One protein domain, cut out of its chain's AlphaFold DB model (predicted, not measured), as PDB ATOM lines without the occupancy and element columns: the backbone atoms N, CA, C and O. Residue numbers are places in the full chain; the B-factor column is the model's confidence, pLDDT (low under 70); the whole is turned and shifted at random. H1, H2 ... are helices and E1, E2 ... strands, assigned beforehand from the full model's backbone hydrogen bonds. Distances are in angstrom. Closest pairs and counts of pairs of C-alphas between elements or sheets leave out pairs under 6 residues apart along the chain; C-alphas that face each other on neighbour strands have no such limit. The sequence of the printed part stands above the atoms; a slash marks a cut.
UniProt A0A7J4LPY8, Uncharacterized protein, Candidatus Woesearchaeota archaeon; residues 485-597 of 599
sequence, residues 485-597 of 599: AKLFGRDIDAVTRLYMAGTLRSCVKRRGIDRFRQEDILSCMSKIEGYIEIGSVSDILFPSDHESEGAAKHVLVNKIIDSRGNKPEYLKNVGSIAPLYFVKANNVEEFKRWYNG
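AT A GLANCE: This is residues 485 to 597 of the 599 residues of an uncharacterized protein of Candidatus Woesearchaeota archaeon (UniProt A0A7J4LPY8). A small sheet of three short strands, E3, E5 and E4, has the helices H4, H5 and H6 packed on it, and this makes one lobe. The other lobe is looser: H1, H2 and H3, with the little strand hairpin E1 and E2 at the end of the model far from that sheet; residues 543 to 549 stick out as a loop between H4 and H5. The 113 printed residues include six named helices and five named strands, in the order H1 H2 E1 E2 H3 E3 H4 H5 E4 E5 H6; both sheets, E3 E5 E4 and E1 E2, are antiparallel, and the class is mixed, helices and strands. The whole is compact, with a radius of gyration of the C-alphas of 14.8 A and spans of 47 by 32 by 24 A.

IN THESE COORDINATES: H1, residues 485 to 488, begins at C-alpha 485 (160.649, 145.381, 151.487). H2 is residues 492 to 500, 12.1 A long. E1, residues 508 to 510, and E2, residues 513 to 515, follow. H3, residues 518 to 528, is 15.8 A long, and E3 is residues 531 to 533. H4 is residues 534 to 541, and H5, residues 550 to 563, is 20.7 A long. E4, residues 571 to 573, and E5, residues 581 to 584, precede H6, residues 585 to 596, 18.1 A long, which ends at C-alpha 596 (186.032, 161.487, 145.751).

HOW THE PARTS SIT: In the sheet, E5 is the inner strand; N 532 and O 583 of E3 and E5 are 2.8 A apart, and N 572 and O 582 of E4 and E5 2.8 A, both within hydrogen-bond range. E3, H4 H5 and E4 form a split strand-helix-strand unit, two strands running the same way with E5 between them, and its crossover is right-handed. H4, H5 and H6 on one face of the sheet make two layers. H6 runs slantwise to the strands at a height of 8.8 A. H4 and H5 touch, about perpendicular at 83 degrees, through residues 553 to 557 of H5 alone; the closest C-alphas, of Gly 535 and His 554, are 4.9 A apart. H3 only grazes the sheet with residues 527 to 528. H2 and H5 are near each other, with 5 pairs of C-alphas within 10 A. H1 and H2 touch only at the corner, at Ala 485 and Ile 492, with C-alphas 5.3 A apart. In the hairpin E1 and E2, N 510 and O 513 are 2.8 A apart. H2 and H3 have every O i to N i+4 pair within hydrogen-bond range, H4 2 of 4, H5 9 of 10 and H6 6 of 8; H1 is too short for one.

THE WHOLE: The C-alphas farthest apart, of Arg 511 and Gly 597, are 48.4 A apart. The printed part has no cut, and no link is long. The mean pLDDT of the printed part is 76.2; residues 489 to 493, 511 to 512, 535 to 555 and 565 are under 70.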
ATOM      1  N   ALA A 485     159.905 145.240 152.742       70.19
ATOM      2  CA  ALA A 485     160.649 145.381 151.487       70.19
ATOM      3  C   ALA A 485     159.752 145.824 150.324       70.19
ATOM      4  O   ALA A 485     160.025 146.835 149.671       70.19
ATOM      5  N   LYS A 486     158.609 145.151 150.145       72.94
ATOM      6  CA  LYS A 486     157.607 145.527 149.134       72.94
ATOM      7  C   LYS A 486     157.047 146.929 149.362       72.94
ATOM      8  O   LYS A 486     156.896 147.685 148.410       72.94
ATOM      9  N   LEU A 487     156.742 147.284 150.611       72.88
ATOM     10  CA  LEU A 487     156.208 148.603 150.963       72.88
ATOM     11  C   LEU A 487     157.226 149.726 150.738       72.88
ATOM     12  O   LEU A 487     156.843 150.817 150.327       72.88
ATOM     13  N   PHE A 488     158.509 149.462 150.987       70.06
ATOM     14  CA  PHE A 488     159.582 150.438 150.801       70.06
ATOM     15  C   PHE A 488     160.046 150.537 149.344       70.06
ATOM     16  O   PHE A 488     160.790 151.462 149.025       70.06
ATOM     17  N   GLY A 489     159.631 149.603 148.477       64.25
ATOM     18  CA  GLY A 489     160.131 149.501 147.106       64.25
ATOM     19  C   GLY A 489     161.624 149.165 147.062       64.25
ATOM     20  O   GLY A 489     162.351 149.703 146.231       64.25
ATOM     21  N   ARG A 490     162.096 148.342 148.005       68.62
ATOM     22  CA  ARG A 490     163.512 147.990 148.189       68.62
ATOM     23  C   ARG A 490     163.678 146.479 148.304       68.62
ATOM     24  O   ARG A 490     162.728 145.772 148.633       68.62
ATOM     25  N   ASP A 491     164.888 145.992 148.061       64.81
ATOM     26  CA  ASP A 491     165.229 144.596 148.323       64.81
ATOM     27  C   ASP A 491     165.223 144.272 149.833       64.81
ATOM     28  O   ASP A 491     165.222 145.153 150.702       64.81
ATOM     29  N   ILE A 492     165.187 142.975 150.142       66.81
ATOM     30  CA  ILE A 492     165.128 142.476 151.521       66.81
ATOM     31  C   ILE A 492     166.393 142.857 152.300       66.81
ATOM     32  O   ILE A 492     166.298 143.146 153.495       66.81
ATOM     33  N   ASP A 493     167.558 142.923 151.655       68.44
ATOM     34  CA  ASP A 493     168.821 143.231 152.326       68.44
ATOM     35  C   ASP A 493     168.861 144.692 152.788       68.44
ATOM     36  O   ASP A 493     169.292 144.979 153.905       68.44
ATOM     37  N   ALA A 494     168.342 145.623 151.987       72.62
ATOM     38  CA  ALA A 494     168.195 147.031 152.339       72.62
ATOM     39  C   ALA A 494     167.287 147.224 153.554       72.62
ATOM     40  O   ALA A 494     167.617 147.966 154.484       72.62
ATOM     41  N   VAL A 495     166.162 146.510 153.599       76.19
ATOM     42  CA  VAL A 495     165.262 146.552 154.760       76.19
ATOM     43  C   VAL A 495     165.877 145.864 155.975       76.19
ATOM     44  O   VAL A 495     165.739 146.355 157.096       76.19
ATOM     45  N   THR A 496     166.637 144.792 155.765       76.62
ATOM     46  CA  THR A 496     167.412 144.128 156.821       76.62
ATOM     47  C   THR A 496     168.448 145.071 157.415       76.62
ATOM     48  O   THR A 496     168.561 145.155 158.635       76.62
ATOM     49  N   ARG A 497     169.140 145.873 156.600       81.75
ATOM     50  CA  ARG A 497     170.060 146.906 157.093       81.75
ATOM     51  C   ARG A 497     169.337 147.991 157.885       81.75
ATOM     52  O   ARG A 497     169.818 148.362 158.952       81.75
ATOM     53  N   LEU A 498     168.170 148.456 157.431       83.88
ATOM     54  CA  LEU A 498     167.334 149.389 158.202       83.88
ATOM     55  C   LEU A 498     166.933 148.804 159.562       83.88
ATOM     56  O   LEU A 498     166.926 149.528 160.559       83.88
ATOM     57  N   TYR A 499     166.631 147.506 159.610       82.25
ATOM     58  CA  TYR A 499     166.332 146.792 160.846       82.25
ATOM     59  C   TYR A 499     167.558 146.682 161.766       82.25
ATOM     60  O   TYR A 499     167.503 147.098 162.923       82.25
ATOM     61  N   MET A 500     168.698 146.216 161.249       80.81
ATOM     62  CA  MET A 500     169.945 146.070 162.016       80.81
ATOM     63  C   MET A 500     170.498 147.411 162.517       80.81
ATOM     64  O   MET A 500     171.036 147.489 163.619       80.81
ATOM     65  N   ALA A 501     170.326 148.485 161.744       82.31
ATOM     66  CA  ALA A 501     170.680 149.841 162.151       82.31
ATOM     67  C   ALA A 501     169.699 150.429 163.185       82.31
ATOM     68  O   ALA A 501     169.927 151.524 163.700       82.31
ATOM     69  N   GLY A 502     168.602 149.737 163.509       83.62
ATOM     70  CA  GLY A 502     167.570 150.189 164.443       83.62
ATOM     71  C   GLY A 502     166.688 151.317 163.902       83.62
ATOM     72  O   GLY A 502     166.033 152.008 164.690       83.62
ATOM     73  N   THR A 503     166.700 151.547 162.587       88.06
ATOM     74  CA  THR A 503     165.829 152.510 161.899       88.06
ATOM     75  C   THR A 503     164.411 151.962 161.814       88.06
ATOM     76  O   THR A 503     163.472 152.641 162.232       88.06
ATOM     77  N   LEU A 504     164.288 150.722 161.330       87.88
ATOM     78  CA  LEU A 504     163.095 149.897 161.451       87.88
ATOM     79  C   LEU A 504     163.214 149.119 162.762       87.88
ATOM     80  O   LEU A 504     164.205 148.431 162.986       87.88
ATOM     81  N   ARG A 505     162.233 149.241 163.652       87.38
ATOM     82  CA  ARG A 505     162.250 148.552 164.947       87.38
ATOM     83  C   ARG A 505     161.099 147.572 164.991       87.38
ATOM     84  O   ARG A 505     159.985 147.929 164.641       87.38
ATOM     85  N   SER A 506     161.371 146.342 165.407       82.56
ATOM     86  CA  SER A 506     160.300 145.402 165.717       82.56
ATOM     87  C   SER A 506     159.844 145.632 167.150       82.56
ATOM     88  O   SER A 506     160.653 145.591 168.077       82.56
ATOM     89  N   CYS A 507     158.546 145.858 167.333       73.81
ATOM     90  CA  CYS A 507     157.921 145.887 168.653       73.81
ATOM     91  C   CYS A 507     157.279 144.540 169.034       73.81
ATOM     92  O   CYS A 507     156.828 144.370 170.168       73.81
ATOM     93  N   VAL A 508     157.236 143.563 168.115       79.12
ATOM     94  CA  VAL A 508     156.561 142.276 168.327       79.12
ATOM     95  C   VAL A 508     157.387 141.116 167.775       79.12
ATOM     96  O   VAL A 508     157.610 141.010 166.573       79.12
ATOM     97  N   LYS A 509     157.716 140.153 168.644       77.81
ATOM     98  CA  LYS A 509     158.224 138.834 168.239       77.81
ATOM     99  C   LYS A 509     157.098 137.806 168.193       77.81
ATOM    100  O   LYS A 509     156.401 137.585 169.186       77.81
ATOM    101  N   ARG A 510     156.942 137.126 167.055       71.00
ATOM    102  CA  ARG A 510     156.007 136.007 166.861       71.00
ATOM    103  C   ARG A 510     156.771 134.757 166.461       71.00
ATOM    104  O   ARG A 510     157.407 134.721 165.418       71.00
ATOM    105  N   ARG A 511     156.711 133.717 167.302       67.94
ATOM    106  CA  ARG A 511     157.431 132.440 167.089       67.94
ATOM    107  C   ARG A 511     158.941 132.630 166.846       67.94
ATOM    108  O   ARG A 511     159.532 131.925 166.041       67.94
ATOM    109  N   GLY A 512     159.548 133.603 167.527       69.31
ATOM    110  CA  GLY A 512     160.967 133.941 167.362       69.31
ATOM    111  C   GLY A 512     161.291 134.801 166.136       69.31
ATOM    112  O   GLY A 512     162.448 135.161 165.966       69.31
ATOM    113  N   ILE A 513     160.293 135.161 165.324       75.50
ATOM    114  CA  ILE A 513     160.449 136.008 164.139       75.50
ATOM    115  C   ILE A 513     159.944 137.414 164.461       75.50
ATOM    116  O   ILE A 513     158.848 137.583 165.006       75.50
ATOM    117  N   ASP A 514     160.743 138.417 164.119       80.19
ATOM    118  CA  ASP A 514     160.380 139.820 164.266       80.19
ATOM    119  C   ASP A 514     159.265 140.214 163.288       80.19
ATOM    120  O   ASP A 514     159.226 139.806 162.120       80.19
ATOM    121  N   ARG A 515     158.316 140.992 163.801       88.69
ATOM    122  CA  ARG A 515     157.189 141.558 163.059       88.69
ATOM    123  C   ARG A 515     157.085 143.052 163.328       88.69
ATOM    124  O   ARG A 515     157.480 143.527 164.394       88.69
ATOM    125  N   PHE A 516     156.533 143.775 162.368       88.75
ATOM    126  CA  PHE A 516     156.443 145.232 162.397       88.75
ATOM    127  C   PHE A 516     154.981 145.663 162.406       88.75
ATOM    128  O   PHE A 516     154.161 145.091 161.683       88.75
ATOM    129  N   ARG A 517     154.642 146.656 163.225       90.50
ATOM    130  CA  ARG A 517     153.333 147.313 163.196       90.50
ATOM    131  C   ARG A 517     153.323 148.431 162.160       90.50
ATOM    132  O   ARG A 517     154.366 148.881 161.690       90.50
ATOM    133  N   GLN A 518     152.127 148.919 161.842       86.75
ATOM    134  CA  GLN A 518     151.943 150.091 160.987       86.75
ATOM    135  C   GLN A 518     152.823 151.278 161.421       86.75
ATOM    136  O   GLN A 518     153.456 151.907 160.579       86.75
ATOM    137  N   GLU A 519     152.877 151.580 162.719       87.81
ATOM    138  CA  GLU A 519     153.667 152.693 163.258       87.81
ATOM    139  C   GLU A 519     155.177 152.530 163.027       87.81
ATOM    140  O   GLU A 519     155.842 153.499 162.657       87.81
ATOM    141  N   ASP A 520     155.706 151.305 163.145       88.69
ATOM    142  CA  ASP A 520     157.117 150.997 162.888       88.69
ATOM    143  C   ASP A 520     157.471 151.257 161.418       88.69
ATOM    144  O   ASP A 520     158.487 151.884 161.105       88.69
ATOM    145  N   ILE A 521     156.597 150.797 160.513       83.69
ATOM    146  CA  ILE A 521     156.736 150.957 159.064       83.69
ATOM    147  C   ILE A 521     156.682 152.443 158.694       83.69
ATOM    148  O   ILE A 521     157.619 152.935 158.069       83.69
ATOM    149  N   LEU A 522     155.651 153.182 159.118       83.00
ATOM    150  CA  LEU A 522     155.503 154.610 158.798       83.00
ATOM    151  C   LEU A 522     156.644 155.454 159.378       83.00
ATOM    152  O   LEU A 522     157.185 156.323 158.692       83.00
ATOM    153  N   SER A 523     157.055 155.168 160.617       86.31
ATOM    154  CA  SER A 523     158.198 155.823 161.256       86.31
ATOM    155  C   SER A 523     159.480 155.604 160.453       86.31
ATOM    156  O   SER A 523     160.203 156.559 160.167       86.31
ATOM    157  N   CYS A 524     159.740 154.372 160.007       86.25
ATOM    158  CA  CYS A 524     160.891 154.074 159.162       86.25
ATOM    159  C   CYS A 524     160.799 154.770 157.793       86.25
ATOM    160  O   CYS A 524     161.772 155.400 157.381       86.25
ATOM    161  N   MET A 525     159.645 154.713 157.114       80.69
ATOM    162  CA  MET A 525     159.462 155.337 155.796       80.69
ATOM    163  C   MET A 525     159.695 156.847 155.840       80.69
ATOM    164  O   MET A 525     160.460 157.366 155.032       80.69
ATOM    165  N   SER A 526     159.129 157.540 156.831       81.00
ATOM    166  CA  SER A 526     159.307 158.991 156.986       81.00
ATOM    167  C   SER A 526     160.776 159.405 157.170       81.00
ATOM    168  O   SER A 526     161.190 160.486 156.754       81.00
ATOM    169  N   LYS A 527     161.614 158.539 157.761       85.50
ATOM    170  CA  LYS A 527     163.046 158.823 157.938       85.50
ATOM    171  C   LYS A 527     163.828 158.754 156.631       85.50
ATOM    172  O   LYS A 527     164.827 159.469 156.525       85.50
ATOM    173  N   ILE A 528     163.400 157.922 155.685       81.75
ATOM    174  CA  ILE A 528     164.111 157.650 154.428       81.75
ATOM    175  C   ILE A 528     163.459 158.306 153.202       81.75
ATOM    176  O   ILE A 528     164.023 158.252 152.113       81.75
ATOM    177  N   GLU A 529     162.291 158.931 153.357       78.44
ATOM    178  CA  GLU A 529     161.563 159.597 152.275       78.44
ATOM    179  C   GLU A 529     162.394 160.716 151.627       78.44
ATOM    180  O   GLU A 529     162.916 161.600 152.307       78.44
ATOM    181  N   GLY A 530     162.535 160.668 150.298       73.69
ATOM    182  CA  GLY A 530     163.363 161.607 149.530       73.69
ATOM    183  C   GLY A 530     164.869 161.314 149.559       73.69
ATOM    184  O   GLY A 530     165.646 162.080 148.980       73.69
ATOM    185  N   TYR A 531     165.294 160.215 150.192       82.44
ATOM    186  CA  TYR A 531     166.693 159.805 150.245       82.44
ATOM    187  C   TYR A 531     166.943 158.430 149.605       82.44
ATOM    188  O   TYR A 531     166.132 157.503 149.669       82.44
ATOM    189  N   ILE A 532     168.131 158.284 149.028       77.06
ATOM    190  CA  ILE A 532     168.659 157.053 148.448       77.06
ATOM    191  C   ILE A 532     169.680 156.470 149.428       77.06
ATOM    192  O   ILE A 532     170.456 157.205 150.042       77.06
ATOM    193  N   GLU A 533     169.657 155.149 149.609       77.44
ATOM    194  CA  GLU A 533     170.642 154.479 150.456       77.44
ATOM    195  C   GLU A 533     172.017 154.611 149.796       77.44
ATOM    196  O   GLU A 533     172.177 154.323 148.613       77.44
ATOM    197  N   ILE A 534     173.038 155.026 150.542       75.69
ATOM    198  CA  ILE A 534     174.347 155.275 149.932       75.69
ATOM    199  C   ILE A 534     174.962 154.009 149.344       75.69
ATOM    200  O   ILE A 534     175.629 154.070 148.314       75.69
ATOM    201  N   GLY A 535     174.721 152.845 149.942       65.06
ATOM    202  CA  GLY A 535     175.268 151.622 149.376       65.06
ATOM    203  C   GLY A 535     174.608 151.190 148.061       65.06
ATOM    204  O   GLY A 535     175.302 150.612 147.235       65.06
ATOM    205  N   SER A 536     173.371 151.605 147.747       64.88
ATOM    206  CA  SER A 536     172.843 151.459 146.374       64.88
ATOM    207  C   SER A 536     173.492 152.422 145.367       64.88
ATOM    208  O   SER A 536     173.346 152.254 144.164       64.88
ATOM    209  N   VAL A 537     174.228 153.431 145.846       65.69
ATOM    210  CA  VAL A 537     175.064 154.331 145.027       65.69
ATOM    211  C   VAL A 537     176.509 153.804 144.934       65.69
ATOM    212  O   VAL A 537     177.304 154.307 144.141       65.69
ATOM    213  N   SER A 538     176.874 152.778 145.717       59.78
ATOM    214  CA  SER A 538     178.263 152.313 145.847       59.78
ATOM    215  C   SER A 538     178.828 151.652 144.592       59.78
ATOM    216  O   SER A 538     180.007 151.847 144.308       59.78
ATOM    217  N   ASP A 539     178.007 150.986 143.779       54.91
ATOM    218  CA  ASP A 539     178.445 150.447 142.480       54.91
ATOM    219  C   ASP A 539     178.824 151.553 141.482       54.91
ATOM    220  O   ASP A 539     179.613 151.333 140.567       54.91
ATOM    221  N   ILE A 540     178.327 152.774 141.699       55.72
ATOM    222  CA  ILE A 540     178.702 153.953 140.914       55.72
ATOM    223  C   ILE A 540     179.972 154.619 141.472       55.72
ATOM    224  O   ILE A 540     180.707 155.269 140.731       55.72
ATOM    225  N   LEU A 541     180.235 154.477 142.775       59.16
ATOM    226  CA  LEU A 541     181.431 155.014 143.437       59.16
ATOM    227  C   LEU A 541     182.662 154.114 143.267       59.16
ATOM    228  O   LEU A 541     183.780 154.622 143.284       59.16
ATOM    229  N   PHE A 542     182.463 152.806 143.076       61.84
ATOM    230  CA  PHE A 542     183.524 151.816 142.876       61.84
ATOM    231  C   PHE A 542     183.263 150.977 141.611       61.84
ATOM    232  O   PHE A 542     182.875 149.811 141.721       61.84
ATOM    233  N   PRO A 543     183.469 151.538 140.402       54.28
ATOM    234  CA  PRO A 543     183.166 150.848 139.144       54.28
ATOM    235  C   PRO A 543     184.092 149.655 138.860       54.28
ATOM    236  O   PRO A 543     183.790 148.821 138.010       54.28
ATOM    237  N   SER A 544     185.240 149.593 139.535       49.47
ATOM    238  CA  SER A 544     186.327 148.667 139.241       49.47
ATOM    239  C   SER A 544     186.969 148.177 140.535       49.47
ATOM    240  O   SER A 544     187.977 148.726 140.957       49.47
ATOM    241  N   ASP A 545     186.367 147.172 141.164       44.38
ATOM    242  CA  ASP A 545     187.093 146.212 141.997       44.38
ATOM    243  C   ASP A 545     186.294 144.906 142.056       44.38
ATOM    244  O   ASP A 545     185.163 144.843 142.551       44.38
ATOM    245  N   HIS A 546     186.890 143.863 141.483       48.78
ATOM    246  CA  HIS A 546     186.447 142.487 141.633       48.78
ATOM    247  C   HIS A 546     186.641 142.042 143.102       48.78
ATOM    248  O   HIS A 546     187.589 142.455 143.760       48.78
ATOM    249  N   GLU A 547     185.744 141.170 143.580       41.19
ATOM    250  CA  GLU A 547     185.857 140.310 144.784       41.19
ATOM    251  C   GLU A 547     185.290 140.761 146.147       41.19
ATOM    252  O   GLU A 547     185.236 139.928 147.048       41.19
ATOM    253  N   SER A 548     184.752 141.973 146.339       43.56
ATOM    254  CA  SER A 548     184.040 142.285 147.602       43.56
ATOM    255  C   SER A 548     182.514 142.184 147.468       43.56
ATOM    256  O   SER A 548     181.870 142.998 146.804       43.56
ATOM    257  N   GLU A 549     181.929 141.167 148.115       49.34
ATOM    258  CA  GLU A 549     180.479 140.977 148.267       49.34
ATOM    259  C   GLU A 549     179.801 142.254 148.806       49.34
ATOM    260  O   GLU A 549     180.328 142.929 149.696       49.34
ATOM    261  N   GLY A 550     178.612 142.587 148.286       50.16
ATOM    262  CA  GLY A 550     177.934 143.877 148.490       50.16
ATOM    263  C   GLY A 550     177.828 144.357 149.947       50.16
ATOM    264  O   GLY A 550     177.947 145.552 150.206       50.16
ATOM    265  N   ALA A 551     177.711 143.460 150.931       49.69
ATOM    266  CA  ALA A 551     177.661 143.830 152.349       49.69
ATOM    267  C   ALA A 551     178.942 144.533 152.856       49.69
ATOM    268  O   ALA A 551     178.860 145.445 153.686       49.69
ATOM    269  N   ALA A 552     180.122 144.165 152.342       56.81
ATOM    270  CA  ALA A 552     181.398 144.760 152.744       56.81
ATOM    271  C   ALA A 552     181.558 146.203 152.230       56.81
ATOM    272  O   ALA A 552     182.081 147.062 152.948       56.81
ATOM    273  N   LYS A 553     181.035 146.497 151.029       63.75
ATOM    274  CA  LYS A 553     181.064 147.841 150.427       63.75
ATOM    275  C   LYS A 553     180.267 148.854 151.257       63.75
ATOM    276  O   LYS A 553     180.762 149.947 151.527       63.75
ATOM    277  N   HIS A 554     179.080 148.480 151.747       64.75
ATOM    278  CA  HIS A 554     178.247 149.353 152.593       64.75
ATOM    279  C   HIS A 554     178.964 149.771 153.888       64.75
ATOM    280  O   HIS A 554     178.958 150.946 154.260       64.75
ATOM    281  N   VAL A 555     179.601 148.815 154.573       67.19
ATOM    282  CA  VAL A 555     180.322 149.077 155.831       67.19
ATOM    283  C   VAL A 555     181.513 150.005 155.592       67.19
ATOM    284  O   VAL A 555     181.766 150.901 156.401       67.19
ATOM    285  N   LEU A 556     182.233 149.815 154.484       70.06
ATOM    286  CA  LEU A 556     183.380 150.643 154.124       70.06
ATOM    287  C   LEU A 556     182.968 152.094 153.843       70.06
ATOM    288  O   LEU A 556     183.567 153.015 154.398       70.06
ATOM    289  N   VAL A 557     181.915 152.300 153.048       75.00
ATOM    290  CA  VAL A 557     181.428 153.646 152.713       75.00
ATOM    291  C   VAL A 557     180.948 154.391 153.958       75.00
ATOM    292  O   VAL A 557     181.324 155.545 154.159       75.00
ATOM    293  N   ASN A 558     180.188 153.731 154.840       77.50
ATOM    294  CA  ASN A 558     179.743 154.350 156.092       77.50
ATOM    295  C   ASN A 558     180.936 154.762 156.976       77.50
ATOM    296  O   ASN A 558     180.945 155.879 157.488       77.50
ATOM    297  N   LYS A 559     181.981 153.924 157.084       76.75
ATOM    298  CA  LYS A 559     183.215 154.268 157.821       76.75
ATOM    299  C   LYS A 559     183.944 155.479 157.230       76.75
ATOM    300  O   LYS A 559     184.462 156.297 157.986       76.75
ATOM    301  N   ILE A 560     183.998 155.595 155.903       77.56
ATOM    302  CA  ILE A 560     184.633 156.730 155.212       77.56
ATOM    303  C   ILE A 560     183.833 158.019 155.430       77.56
ATOM    304  O   ILE A 560     184.412 159.082 155.636       77.56
ATOM    305  N   ILE A 561     182.504 157.942 155.417       83.25
ATOM    306  CA  ILE A 561     181.651 159.092 155.732       83.25
ATOM    307  C   ILE A 561     181.853 159.515 157.190       83.25
ATOM    308  O   ILE A 561     181.997 160.707 157.469       83.25
ATOM    309  N   ASP A 562     181.902 158.556 158.116       82.75
ATOM    310  CA  ASP A 562     182.119 158.821 159.538       82.75
ATOM    311  C   ASP A 562     183.467 159.488 159.814       82.75
ATOM    312  O   ASP A 562     183.508 160.433 160.605       82.75
ATOM    313  N   SER A 563     184.537 159.065 159.131       81.06
ATOM    314  CA  SER A 563     185.888 159.616 159.311       81.06
ATOM    315  C   SER A 563     186.060 161.044 158.781       81.06
ATOM    316  O   SER A 563     187.045 161.705 159.115       81.06
ATOM    317  N   ARG A 564     185.105 161.562 157.998       81.69
ATOM    318  CA  ARG A 564     185.121 162.939 157.488       81.69
ATOM    319  C   ARG A 564     184.427 163.906 158.447       81.69
ATOM    320  O   ARG A 564     183.302 163.665 158.888       81.69
ATOM    321  N   GLY A 565     185.101 165.024 158.733       69.31
ATOM    322  CA  GLY A 565     184.649 166.044 159.686       69.31
ATOM    323  C   GLY A 565     183.377 166.776 159.247       69.31
ATOM    324  O   GLY A 565     182.357 166.674 159.923       69.31
ATOM    325  N   ASN A 566     183.410 167.470 158.102       81.00
ATOM    326  CA  ASN A 566     182.246 168.192 157.570       81.00
ATOM    327  C   ASN A 566     181.430 167.307 156.624       81.00
ATOM    328  O   ASN A 566     181.820 167.075 155.476       81.00
ATOM    329  N   LYS A 567     180.289 166.820 157.120       86.44
ATOM    330  CA  LYS A 567     179.306 166.059 156.342       86.44
ATOM    331  C   LYS A 567     178.306 167.034 155.695       86.44
ATOM    332  O   LYS A 567     177.759 167.871 156.410       86.44
ATOM    333  N   PRO A 568     178.059 166.947 154.379       86.50
ATOM    334  CA  PRO A 568     177.081 167.791 153.697       86.50
ATOM    335  C   PRO A 568     175.657 167.625 154.242       86.50
ATOM    336  O   PRO A 568     175.271 166.526 154.635       86.50
ATOM    337  N   GLU A 569     174.834 168.676 154.172       88.75
ATOM    338  CA  GLU A 569     173.430 168.642 154.630       88.75
ATOM    339  C   GLU A 569     172.538 167.666 153.845       88.75
ATOM    340  O   GLU A 569     171.463 167.275 154.303       88.75
ATOM    341  N   TYR A 570     172.959 167.271 152.641       89.06
ATOM    342  CA  TYR A 570     172.268 166.253 151.856       89.06
ATOM    343  C   TYR A 570     172.551 164.821 152.337       89.06
ATOM    344  O   TYR A 570     171.907 163.898 151.837       89.06
ATOM    345  N   LEU A 571     173.478 164.622 153.285       89.38
ATOM    346  CA  LEU A 571     173.732 163.342 153.943       89.38
ATOM    347  C   LEU A 571     172.971 163.237 155.262       89.38
ATOM    348  O   LEU A 571     173.018 164.122 156.113       89.38
ATOM    349  N   LYS A 572     172.317 162.096 155.468       90.00
ATOM    350  CA  LYS A 572     171.520 161.810 156.659       90.00
ATOM    351  C   LYS A 572     171.881 160.445 157.224       90.00
ATOM    352  O   LYS A 572     171.749 159.441 156.532       90.00
ATOM    353  N   ASN A 573     172.291 160.394 158.491       90.75
ATOM    354  CA  ASN A 573     172.333 159.137 159.234       90.75
ATOM    355  C   ASN A 573     170.922 158.814 159.737       90.75
ATOM    356  O   ASN A 573     170.333 159.610 160.470       90.75
ATOM    357  N   VAL A 574     170.372 157.667 159.346       89.00
ATOM    358  CA  VAL A 574     169.055 157.207 159.820       89.00
ATOM    359  C   VAL A 574     169.156 156.117 160.887       89.00
ATOM    360  O   VAL A 574     168.158 155.824 161.549       89.00
ATOM    361  N   GLY A 575     170.345 155.536 161.062       86.81
ATOM    362  CA  GLY A 575     170.611 154.462 162.007       86.81
ATOM    363  C   GLY A 575     170.734 154.957 163.447       86.81
ATOM    364  O   GLY A 575     171.338 155.990 163.723       86.81
ATOM    365  N   SER A 576     170.152 154.201 164.377       87.00
ATOM    366  CA  SER A 576     170.202 154.475 165.822       87.00
ATOM    367  C   SER A 576     171.060 153.490 166.619       87.00
ATOM    368  O   SER A 576     171.450 153.806 167.737       87.00
ATOM    369  N   ILE A 577     171.354 152.314 166.056       84.50
ATOM    370  CA  ILE A 577     172.246 151.294 166.633       84.50
ATOM    371  C   ILE A 577     173.613 151.345 165.948       84.50
ATOM    372  O   ILE A 577     174.644 151.349 166.611       84.50
ATOM    373  N   ALA A 578     173.612 151.404 164.616       82.75
ATOM    374  CA  ALA A 578     174.806 151.516 163.790       82.75
ATOM    375  C   ALA A 578     174.592 152.604 162.729       82.75
ATOM    376  O   ALA A 578     173.455 152.761 162.273       82.75
ATOM    377  N   PRO A 579     175.641 153.343 162.321       84.00
ATOM    378  CA  PRO A 579     175.530 154.341 161.265       84.00
ATOM    379  C   PRO A 579     175.005 153.726 159.969       84.00
ATOM    380  O   PRO A 579     175.531 152.727 159.474       84.00
ATOM    381  N   LEU A 580     173.964 154.345 159.419       85.56
ATOM    382  CA  LEU A 580     173.402 153.986 158.126       85.56
ATOM    383  C   LEU A 580     173.059 155.273 157.386       85.56
ATOM    384  O   LEU A 580     172.105 155.969 157.742       85.56
ATOM    385  N   TYR A 581     173.872 155.596 156.386       87.12
ATOM    386  CA  TYR A 581     173.796 156.874 155.703       87.12
ATOM    387  C   TYR A 581     172.978 156.817 154.414       87.12
ATOM    388  O   TYR A 581     173.009 155.859 153.639       87.12
ATOM    389  N   PHE A 582     172.255 157.905 154.202       88.38
ATOM    390  CA  PHE A 582     171.358 158.151 153.091       88.38
ATOM    391  C   PHE A 582     171.695 159.511 152.472       88.38
ATOM    392  O   PHE A 582     172.053 160.445 153.189       88.38
ATOM    393  N   VAL A 583     171.571 159.629 151.152       87.12
ATOM    394  CA  VAL A 583     171.819 160.863 150.390       87.12
ATOM    395  C   VAL A 583     170.516 161.367 149.774       87.12
ATOM    396  O   VAL A 583     169.723 160.560 149.291       87.12
ATOM    397  N   LYS A 584     170.255 162.680 149.787       86.50
ATOM    398  CA  LYS A 584     169.096 163.248 149.072       86.50
ATOM    399  C   LYS A 584     169.150 162.852 147.598       86.50
ATOM    400  O   LYS A 584     170.194 162.986 146.962       86.50
ATOM    401  N   ALA A 585     168.019 162.410 147.047       80.88
ATOM    402  CA  ALA A 585     167.962 161.857 145.692       80.88
ATOM    403  C   ALA A 585     168.533 162.800 144.611       80.88
ATOM    404  O   ALA A 585     169.218 162.351 143.697       80.88
ATOM    405  N   ASN A 586     168.333 164.112 144.758       86.19
ATOM    406  CA  ASN A 586     168.799 165.117 143.794       86.19
ATOM    407  C   ASN A 586     170.279 165.511 143.965       86.19
ATOM    408  O   ASN A 586     170.800 166.269 143.155       86.19
ATOM    409  N   ASN A 587     170.958 165.016 145.003       87.56
ATOM    410  CA  ASN A 587     172.327 165.397 145.364       87.56
ATOM    411  C   ASN A 587     173.316 164.228 145.193       87.56
ATOM    412  O   ASN A 587     174.415 164.258 145.742       87.56
ATOM    413  N   VAL A 588     172.946 163.187 144.439       82.88
ATOM    414  CA  VAL A 588     173.804 162.011 144.209       82.88
ATOM    415  C   VAL A 588     175.123 162.397 143.526       82.88
ATOM    416  O   VAL A 588     176.178 161.943 143.956       82.88
ATOM    417  N   GLU A 589     175.095 163.264 142.509       82.50
ATOM    418  CA  GLU A 589     176.317 163.715 141.817       82.50
ATOM    419  C   GLU A 589     177.212 164.593 142.701       82.50
ATOM    420  O   GLU A 589     178.435 164.447 142.700       82.50
ATOM    421  N   GLU A 590     176.616 165.471 143.509       86.62
ATOM    422  CA  GLU A 590     177.347 166.291 144.482       86.62
ATOM    423  C   GLU A 590     178.005 165.418 145.551       86.62
ATOM    424  O   GLU A 590     179.170 165.623 145.896       86.62
ATOM    425  N   PHE A 591     177.291 164.393 146.019       85.69
ATOM    426  CA  PHE A 591     177.835 163.408 146.938       85.69
ATOM    427  C   PHE A 591     179.014 162.647 146.330       85.69
ATOM    428  O   PHE A 591     180.002 162.449 147.029       85.69
ATOM    429  N   LYS A 592     178.968 162.267 145.045       81.62
ATOM    430  CA  LYS A 592     180.109 161.617 144.371       81.62
ATOM    431  C   LYS A 592     181.350 162.507 144.358       81.62
ATOM    432  O   LYS A 592     182.436 162.026 144.673       81.62
ATOM    433  N   ARG A 593     181.199 163.792 144.020       81.81
ATOM    434  CA  ARG A 593     182.312 164.759 144.024       81.81
ATOM    435  C   ARG A 593     182.905 164.904 145.416       81.81
ATOM    436  O   ARG A 593     184.097 164.653 145.599       81.81
ATOM    437  N   TRP A 594     182.043 165.156 146.403       84.81
ATOM    438  CA  TRP A 594     182.446 165.231 147.802       84.81
ATOM    439  C   TRP A 594     183.172 163.955 148.222       84.81
ATOM    440  O   TRP A 594     184.295 164.034 148.708       84.81
ATOM    441  N   TYR A 595     182.596 162.777 147.971       80.06
ATOM    442  CA  TYR A 595     183.165 161.478 148.333       80.06
ATOM    443  C   TYR A 595     184.537 161.232 147.692       80.06
ATOM    444  O   TYR A 595     185.445 160.768 148.375       80.06
ATOM    445  N   ASN A 596     184.744 161.627 146.437       77.50
ATOM    446  CA  ASN A 596     186.032 161.487 145.751       77.50
ATOM    447  C   ASN A 596     187.053 162.586 146.099       77.50
ATOM    448  O   ASN A 596     188.177 162.544 145.608       77.50
ATOM    449  N   GLY A 597     186.695 163.553 146.952       72.88
ATOM    450  CA  GLY A 597     187.576 164.668 147.311       72.88
ATOM    451  C   GLY A 597     187.775 165.671 146.171       72.88
ATOM    452  O   GLY A 597     188.784 166.368 146.145       72.88
TER     453      GLY A 597